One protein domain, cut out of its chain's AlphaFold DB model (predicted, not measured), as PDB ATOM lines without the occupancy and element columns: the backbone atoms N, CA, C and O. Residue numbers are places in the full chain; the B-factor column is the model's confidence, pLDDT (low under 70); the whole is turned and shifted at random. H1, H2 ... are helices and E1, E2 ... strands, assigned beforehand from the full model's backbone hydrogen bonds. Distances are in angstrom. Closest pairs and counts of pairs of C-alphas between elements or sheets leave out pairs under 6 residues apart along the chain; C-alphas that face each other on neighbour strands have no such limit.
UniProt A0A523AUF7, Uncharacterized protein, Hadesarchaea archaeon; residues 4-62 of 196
ATOM      1  N   HIS A   4      66.072  19.574 324.542       93.88
ATOM      2  CA  HIS A   4      67.067  20.144 325.444       93.88
ATOM      3  C   HIS A   4      67.453  19.108 326.490       93.88
ATOM      4  O   HIS A   4      66.573  18.466 327.059       93.88
ATOM      5  N   VAL A   5      68.747  18.989 326.774       95.00
ATOM      6  CA  VAL A   5      69.272  18.159 327.864       95.00
ATOM      7  C   VAL A   5      69.680  19.079 329.004       95.00
ATOM      8  O   VAL A   5      70.393  20.060 328.782       95.00
ATOM      9  N   LEU A   6      69.215  18.779 330.215       94.06
ATOM     10  CA  LEU A   6      69.457  19.589 331.400       94.06
ATOM     11  C   LEU A   6      70.171  18.779 332.478       94.06
ATOM     12  O   LEU A   6      69.709  17.707 332.863       94.06
ATOM     13  N   VAL A   7      71.252  19.339 333.016       92.69
ATOM     14  CA  VAL A   7      71.977  18.812 334.177       92.69
ATOM     15  C   VAL A   7      71.799  19.789 335.327       92.69
ATOM     16  O   VAL A   7      72.165  20.958 335.225       92.69
ATOM     17  N   ASN A   8      71.188  19.335 336.422       90.25
ATOM     18  CA  ASN A   8      70.849  20.164 337.582       90.25
ATOM     19  C   ASN A   8      70.105  21.461 337.211       90.25
ATOM     20  O   ASN A   8      70.310  22.499 337.840       90.25
ATOM     21  N   ARG A   9      69.188  21.372 336.234       87.31
ATOM     22  CA  ARG A   9      68.390  22.478 335.661       87.31
ATOM     23  C   ARG A   9      69.144  23.440 334.731       87.31
ATOM     24  O   ARG A   9      68.512  24.351 334.210       87.31
ATOM     25  N   MET A  10      70.437  23.239 334.480       88.94
ATOM     26  CA  MET A  10      71.175  23.975 333.448       88.94
ATOM     27  C   MET A  10      71.080  23.241 332.116       88.94
ATOM     28  O   MET A  10      71.365  22.046 332.060       88.94
ATOM     29  N   VAL A  11      70.724  23.948 331.045       92.19
ATOM     30  CA  VAL A  11      70.753  23.392 329.690       92.19
ATOM     31  C   VAL A  11      72.207  23.179 329.274       92.19
ATOM     32  O   VAL A  11      72.989  24.123 329.200       92.19
ATOM     33  N   VAL A  12      72.573  21.926 329.000       93.88
ATOM     34  CA  VAL A  12      73.924  21.577 328.533       93.88
ATOM     35  C   VAL A  12      74.027  21.532 327.013       93.88
ATOM     36  O   VAL A  12      75.118  21.665 326.462       93.88
ATOM     37  N   GLY A  13      72.896  21.370 326.328       93.88
ATOM     38  CA  GLY A  13      72.849  21.255 324.878       93.88
ATOM     39  C   GLY A  13      71.541  20.655 324.377       93.88
ATOM     40  O   GLY A  13      70.542  20.609 325.103       93.88
ATOM     41  N   ARG A  14      71.556  20.174 323.131       94.12
ATOM     42  CA  ARG A  14      70.425  19.473 322.504       94.12
ATOM     43  C   ARG A  14      70.778  18.043 322.131       94.12
ATOM     44  O   ARG A  14      71.861  17.781 321.618       94.12
ATOM     45  N   ALA A  15      69.841  17.126 322.344       95.81
ATOM     46  CA  ALA A  15      69.988  15.743 321.921       95.81
ATOM     47  C   ALA A  15      70.055  15.652 320.385       95.81
ATOM     48  O   ALA A  15      69.209  16.193 319.663       95.81
ATOM     49  N   VAL A  16      71.073  14.946 319.901       96.06
ATOM     50  CA  VAL A  16      71.296  14.614 318.483       96.06
ATOM     51  C   VAL A  16      71.281  13.101 318.234       96.06
ATOM     52  O   VAL A  16      71.451  12.661 317.102       96.06
ATOM     53  N   SER A  17      71.056  12.314 319.286       94.38
ATOM     54  CA  SER A  17      70.968  10.854 319.294       94.38
ATOM     55  C   SER A  17      69.745  10.420 320.104       94.38
ATOM     56  O   SER A  17      69.301  11.154 320.989       94.38
ATOM     57  N   GLU A  18      69.211   9.230 319.821       91.44
ATOM     58  CA  GLU A  18      68.167   8.603 320.646       91.44
ATOM     59  C   GLU A  18      68.695   8.212 322.033       91.44
ATOM     60  O   GLU A  18      67.949   8.204 323.009       91.44
ATOM     61  N   GLU A  19      69.996   7.935 322.124       94.06
ATOM     62  CA  GLU A  19      70.681   7.627 323.373       94.06
ATOM     63  C   GLU A  19      71.615   8.777 323.767       94.06
ATOM     64  O   GLU A  19      72.512   9.162 323.006       94.06
ATOM     65  N   VAL A  20      71.397   9.312 324.973       94.00
ATOM     66  CA  VAL A  20      72.245  10.318 325.624       94.00
ATOM     67  C   VAL A  20      72.939   9.666 326.812       94.00
ATOM     68  O   VAL A  20      72.280   9.131 327.704       94.00
ATOM     69  N   ILE A  21      74.271   9.725 326.836       94.94
ATOM     70  CA  ILE A  21      75.093   9.058 327.854       94.94
ATOM     71  C   ILE A  21      75.937  10.101 328.575       94.94
ATOM     72  O   ILE A  21      76.680  10.847 327.942       94.94
ATOM     73  N   LEU A  22      75.841  10.124 329.902       94.38
ATOM     74  CA  LEU A  22      76.684  10.931 330.778       94.38
ATOM     75  C   LEU A  22      77.682  10.012 331.487       94.38
ATOM     76  O   LEU A  22      77.278   9.025 332.103       94.38
ATOM     77  N   VAL A  23      78.971  10.339 331.414       94.12
ATOM     78  CA  VAL A  23      80.052   9.576 332.053       94.12
ATOM     79  C   VAL A  23      80.643  10.404 333.183       94.12
ATOM     80  O   VAL A  23      81.059  11.541 332.973       94.12
ATOM     81  N   GLU A  24      80.687   9.832 334.383       92.50
ATOM     82  CA  GLU A  24      81.219  10.471 335.586       92.50
ATOM     83  C   GLU A  24      82.260   9.588 336.250       92.50
ATOM     84  O   GLU A  24      82.081   8.375 336.359       92.50
ATOM     85  N   GLU A  25      83.325  10.224 336.727       91.56
ATOM     86  CA  GLU A  25      84.353   9.576 337.524       91.56
ATOM     87  C   GLU A  25      84.776  10.491 338.676       91.56
ATOM     88  O   GLU A  25      85.092  11.668 338.491       91.56
ATOM     89  N   GLY A  26      84.785   9.955 339.898       87.88
ATOM     90  CA  GLY A  26      85.280  10.677 341.072       87.88
ATOM     91  C   GLY A  26      84.483  11.940 341.426       87.88
ATOM     92  O   GLY A  26      85.004  12.831 342.096       87.88
ATOM     93  N   GLY A  27      83.222  12.028 341.011       86.81
ATOM     94  CA  GLY A  27      82.369  13.195 341.178       86.81
ATOM     95  C   GLY A  27      82.605  14.293 340.138       86.81
ATOM     96  O   GLY A  27      82.293  15.452 340.414       86.81
ATOM     97  N   LYS A  28      83.196  13.967 338.985       87.00
ATOM     98  CA  LYS A  28      83.379  14.883 337.856       87.00
ATOM     99  C   LYS A  28      82.758  14.293 336.602       87.00
ATOM    100  O   LYS A  28      83.018  13.140 336.264       87.00
ATOM    101  N   LEU A  29      81.969  15.098 335.901       89.81
ATOM    102  CA  LEU A  29      81.435  14.712 334.603       89.81
ATOM    103  C   LEU A  29      82.561  14.787 333.566       89.81
ATOM    104  O   LEU A  29      83.122  15.857 333.350       89.81
ATOM    105  N   LEU A  30      82.906  13.650 332.972       89.94
ATOM    106  CA  LEU A  30      83.982  13.529 331.988       89.94
ATOM    107  C   LEU A  30      83.467  13.650 330.556       89.94
ATOM    108  O   LEU A  30      84.174  14.149 329.686       89.94
ATOM    109  N   GLU A  31      82.256  13.155 330.297       93.06
ATOM    110  CA  GLU A  31      81.738  13.058 328.937       93.06
ATOM    111  C   GLU A  31      80.214  13.168 328.891       93.06
ATOM    112  O   GLU A  31      79.508  12.658 329.765       93.06
ATOM    113  N   ILE A  32      79.714  13.811 327.833       94.75
ATOM    114  CA  ILE A  32      78.300  13.831 327.457       94.75
ATOM    115  C   ILE A  32      78.219  13.429 325.981       94.75
ATOM    116  O   ILE A  32      78.643  14.179 325.103       94.75
ATOM    117  N   ARG A  33      77.689  12.236 325.703       96.31
ATOM    118  CA  ARG A  33      77.516  11.696 324.346       96.31
ATOM    119  C   ARG A  33      76.087  11.872 323.864       96.31
ATOM    120  O   ARG A  33      75.150  11.854 324.659       96.31
ATOM    121  N   GLY A  34      75.927  11.986 322.547       95.81
ATOM    122  CA  GLY A  34      74.614  12.128 321.917       95.81
ATOM    123  C   GLY A  34      73.994  13.519 322.077       95.81
ATOM    124  O   GLY A  34      72.809  13.688 321.792       95.81
ATOM    125  N   VAL A  35      74.780  14.511 322.511       96.25
ATOM    126  CA  VAL A  35      74.343  15.893 322.739       96.25
ATOM    127  C   VAL A  35      75.248  16.853 321.976       96.25
ATOM    128  O   VAL A  35      76.469  16.795 322.095       96.25
ATOM    129  N   GLU A  36      74.645  17.759 321.215       95.06
ATOM    130  CA  GLU A  36      75.308  18.961 320.721       95.06
ATOM    131  C   GLU A  36      75.406  19.956 321.880       95.06
ATOM    132  O   GLU A  36      74.402  20.535 322.304       95.06
ATOM    133  N   LEU A  37      76.606  20.072 322.451       94.19
ATOM    134  CA  LEU A  37      76.865  20.871 323.645       94.19
ATOM    135  C   LEU A  37      76.905  22.370 323.347       94.19
ATOM    136  O   LEU A  37      77.412  22.799 322.310       94.19
ATOM    137  N   LYS A  38      76.437  23.173 324.309       90.50
ATOM    138  CA  LYS A  38      76.627  24.627 324.272       90.50
ATOM    139  C   LYS A  38      78.123  24.983 324.334       90.50
ATOM    140  O   LYS A  38      78.887  24.292 325.018       90.50
ATOM    141  N   PRO A  39      78.544  26.096 323.703       87.06
ATOM    142  CA  PRO A  39      79.875  26.655 323.921       87.06
ATOM    143  C   PRO A  39      80.152  26.863 325.416       87.06
ATOM    144  O   PRO A  39      79.262  27.261 326.168       87.06
ATOM    145  N   ASN A  40      81.385  26.586 325.845       86.00
ATOM    146  CA  ASN A  40      81.874  26.788 327.219       86.00
ATOM    147  C   ASN A  40      81.083  26.047 328.321       86.00
ATOM    148  O   ASN A  40      81.197  26.379 329.502       86.00
ATOM    149  N   ILE A  41      80.295  25.017 327.982       89.56
ATOM    150  CA  ILE A  41      79.496  24.295 328.984       89.56
ATOM    151  C   ILE A  41      80.356  23.574 330.028       89.56
ATOM    152  O   ILE A  41      79.954  23.465 331.183       89.56
ATOM    153  N   TRP A  42      81.548  23.112 329.640       90.19
ATOM    154  CA  TRP A  42      82.464  22.408 330.536       90.19
ATOM    155  C   TRP A  42      82.939  23.302 331.682       90.19
ATOM    156  O   TRP A  42      82.889  22.874 332.828       90.19
ATOM    157  N   GLU A  43      83.271  24.566 331.400       88.56
ATOM    158  CA  GLU A  43      83.643  25.547 332.430       88.56
ATOM    159  C   GLU A  43      82.491  25.771 333.423       88.56
ATOM    160  O   GLU A  43      82.696  25.792 334.639       88.56
ATOM    161  N   LYS A  44      81.250  25.865 332.920       86.31
ATOM    162  CA  LYS A  44      80.051  26.004 333.764       86.31
ATOM    163  C   LYS A  44      79.812  24.758 334.626       86.31
ATOM    164  O   LYS A  44      79.490  24.886 335.805       86.31
ATOM    165  N   LEU A  45      79.979  23.562 334.061       88.69
ATOM    166  CA  LEU A  45      79.831  22.290 334.777       88.69
ATOM    167  C   LEU A  45      80.903  22.111 335.857       88.69
ATOM    168  O   LEU A  45      80.583  21.671 336.958       88.69
ATOM    169  N   GLU A  46      82.149  22.496 335.583       86.69
ATOM    170  CA  GLU A  46      83.222  22.500 336.583       86.69
ATOM    171  C   GLU A  46      82.930  23.482 337.725       86.69
ATOM    172  O   GLU A  46      83.121  23.147 338.897       86.69
ATOM    173  N   GLY A  47      82.389  24.662 337.403       85.38
ATOM    174  CA  GLY A  47      81.961  25.663 338.382       85.38
ATOM    175  C   GLY A  47      80.850  25.191 339.330       85.38
ATOM    176  O   GLY A  47      80.743  25.701 340.445       85.38
ATOM    177  N   MET A  48      80.059  24.180 338.946       83.38
ATOM    178  CA  MET A  48      79.061  23.555 339.831       83.38
ATOM    179  C   MET A  48      79.685  22.677 340.926       83.38
ATOM    180  O   MET A  48      78.993  22.267 341.861       83.38
ATOM    181  N   GLY A  49      80.982  22.383 340.830       85.12
ATOM    182  CA  GLY A  49      81.690  21.530 341.768       85.12
ATOM    183  C   GLY A  49      81.421  20.046 341.523       85.12
ATOM    184  O   GLY A  49      81.435  19.563 340.395       85.12
ATOM    185  N   ARG A  50      81.239  19.284 342.606       88.44
ATOM    186  CA  ARG A  50      81.149  17.821 342.530       88.44
ATOM    187  C   ARG A  50      79.796  17.378 341.957       88.44
ATOM    188  O   ARG A  50      78.757  17.596 342.576       88.44
ATOM    189  N   ILE A  51      79.824  16.688 340.821       86.81
ATOM    190  CA  ILE A  51      78.672  16.103 340.126       86.81
ATOM    191  C   ILE A  51      78.710  14.590 340.350       86.81
ATOM    192  O   ILE A  51      79.580  13.911 339.825       86.81
ATOM    193  N   GLU A  52      77.777  14.047 341.131       89.94
ATOM    194  CA  GLU A  52      77.626  12.595 341.328       89.94
ATOM    195  C   GLU A  52      76.391  12.107 340.563       89.94
ATOM    196  O   GLU A  52      75.279  12.532 340.892       89.94
ATOM    197  N   LEU A  53      76.534  11.182 339.600       89.75
ATOM    198  CA  LEU A  53      75.400  10.766 338.746       89.75
ATOM    199  C   LEU A  53      74.202  10.231 339.544       89.75
ATOM    200  O   LEU A  53      73.054  10.398 339.148       89.75
ATOM    201  N   LYS A  54      74.458   9.632 340.712       87.81
ATOM    202  CA  LYS A  54      73.420   9.112 341.617       87.81
ATOM    203  C   LYS A  54      72.562  10.195 342.282       87.81
ATOM    204  O   LYS A  54      71.528   9.866 342.853       87.81
ATOM    205  N   LYS A  55      73.015  11.451 342.283       89.75
ATOM    206  CA  LYS A  55      72.365  12.578 342.974       89.75
ATOM    207  C   LYS A  55      71.923  13.686 342.027       89.75
ATOM    208  O   LYS A  55      71.149  14.547 342.441       89.75
ATOM    209  N   ILE A  56      72.442  13.711 340.800       90.50
ATOM    210  CA  ILE A  56      72.124  14.782 339.862       90.50
ATOM    211  C   ILE A  56      70.684  14.664 339.384       90.50
ATOM    212  O   ILE A  56      70.114  13.577 339.289       90.50
ATOM    213  N   ARG A  57      70.114  15.807 339.021       91.38
ATOM    214  CA  ARG A  57      68.860  15.859 338.284       91.38
ATOM    215  C   ARG A  57      69.186  15.934 336.796       91.38
ATOM    216  O   ARG A  57      69.766  16.923 336.355       91.38
ATOM    217  N   LEU A  58      68.839  14.884 336.059       92.06
ATOM    218  CA  LEU A  58      68.971  14.808 334.606       92.06
ATOM    219  C   LEU A  58      67.576  14.845 333.985       92.06
ATOM    220  O   LEU A  58      66.716  14.045 334.349       92.06
ATOM    221  N   GLU A  59      67.349  15.788 333.080       92.44
ATOM    222  CA  GLU A  59      66.048  15.998 332.444       92.44
ATOM    223  C   GLU A  59      66.222  16.223 330.944       92.44
ATOM    224  O   GLU A  59      67.225  16.793 330.509       92.44
ATOM    225  N   SER A  60      65.222  15.822 330.161       92.56
ATOM    226  CA  SER A  60      65.090  16.232 328.767       92.56
ATOM    227  C   SER A  60      63.724  16.861 328.527       92.56
ATOM    228  O   SER A  60      62.725  16.458 329.127       92.56
ATOM    229  N   THR A  61      63.673  17.888 327.685       90.56
ATOM    230  CA  THR A  61      62.401  18.473 327.256       90.56
ATOM    231  C   THR A  61      62.526  19.170 325.904       90.56
ATOM    232  O   THR A  61      63.514  19.874 325.673       90.56
ATOM    233  N   PRO A  62      61.530  19.066 325.007       88.50
ATOM    234  CA  PRO A  62      61.538  19.835 323.767       88.50
ATOM    235  C   PRO A  62      61.320  21.333 324.026       88.50
ATOM    236  O   PRO A  62      61.800  22.166 323.259       88.50
TER     237      PRO A  62
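AT A GLANCE: This is residues 4 to 62 of the 196 residues of an uncharacterized protein of Hadesarchaea archaeon (UniProt A0A523AUF7). A small, strongly twisted sheet of four short strands, E5, E2, E1 and E6, makes one side of the domain, and a two-stranded hairpin, E3 and E4, makes the other side, apart from E1 and E6. One residue, Gly 34, leads from the end of E4 into E5 at the sheet's edge, and the short helix H1 grazes the sheet with its residues 41 to 45. The printed part has 59 residues, with named elements in the order E1, E2, E3, E4, E5, H1, E6; both sheets are antiparallel, and the class is mostly strand. The whole is compact and rounded, with a radius of gyration of the C-alphas of 10.6 A and spans of 28 by 22 by 17 A.

IN THESE COORDINATES: In the larger sheet, E1 is residues 4 to 7, 10.1 A from first to last C-alpha, beginning at C-alpha 4 (67.067, 20.144, 325.444). E2 is residues 10 to 15, 14.2 A; E5 is residues 35 to 37, 5.7 A; E6 is residues 58 to 61, 10.5 A, ending at C-alpha 61 (62.401, 18.473, 327.256). In the smaller sheet, E3 is residues 21 to 25, 13.4 A, and E4 is residues 28 to 33, 15.1 A. H1 is residues 41 to 47, 9.8 A, beginning at C-alpha 41 (79.496, 24.295, 328.984).

HOW THE PARTS SIT: The larger sheet runs E5, E2, E1, E6, with E5 and E6 as edge strands. It is only just strongly twisted, with C-alphas up to 4.5 A off its best plane. E1 and E2 form an antiparallel hairpin at 139 degrees, with N 5 and O 13 within hydrogen-bond range at 2.9 A. E1 and E6 are antiparallel at 162 degrees, with N 6 and O 59 at 2.8 A. E5 and E2 are antiparallel at 130 degrees, with N 36 and O 14 at 2.8 A. E3 and E4 form a second antiparallel hairpin at 159 degrees, with N 23 and O 31 at 2.9 A. E4 and E5 meet only through their link, and E2 and E3 are apart. H1 is on the larger sheet but only grazes it; the closest C-alphas of H1 and E2 are those of Ile 41 and Val 12, 6.2 A apart. The closest C-alphas of H1 and E4 are those of Glu 46 and Lys 28, 7.7 A apart. In H1 every O i to N i+4 pair is within hydrogen-bond range.

THE WHOLE: The C-alphas of Gly 26 and Pro 62, the two farthest apart, are separated by 30.8 A, while those of His 4 and Pro 62 are 5.8 A apart. The printed part has no cut. No link is long; H1 to E6, with 10 residues, is short, and the others are tight. The mean pLDDT of the printed part is 91.1, and no printed residue is under 70.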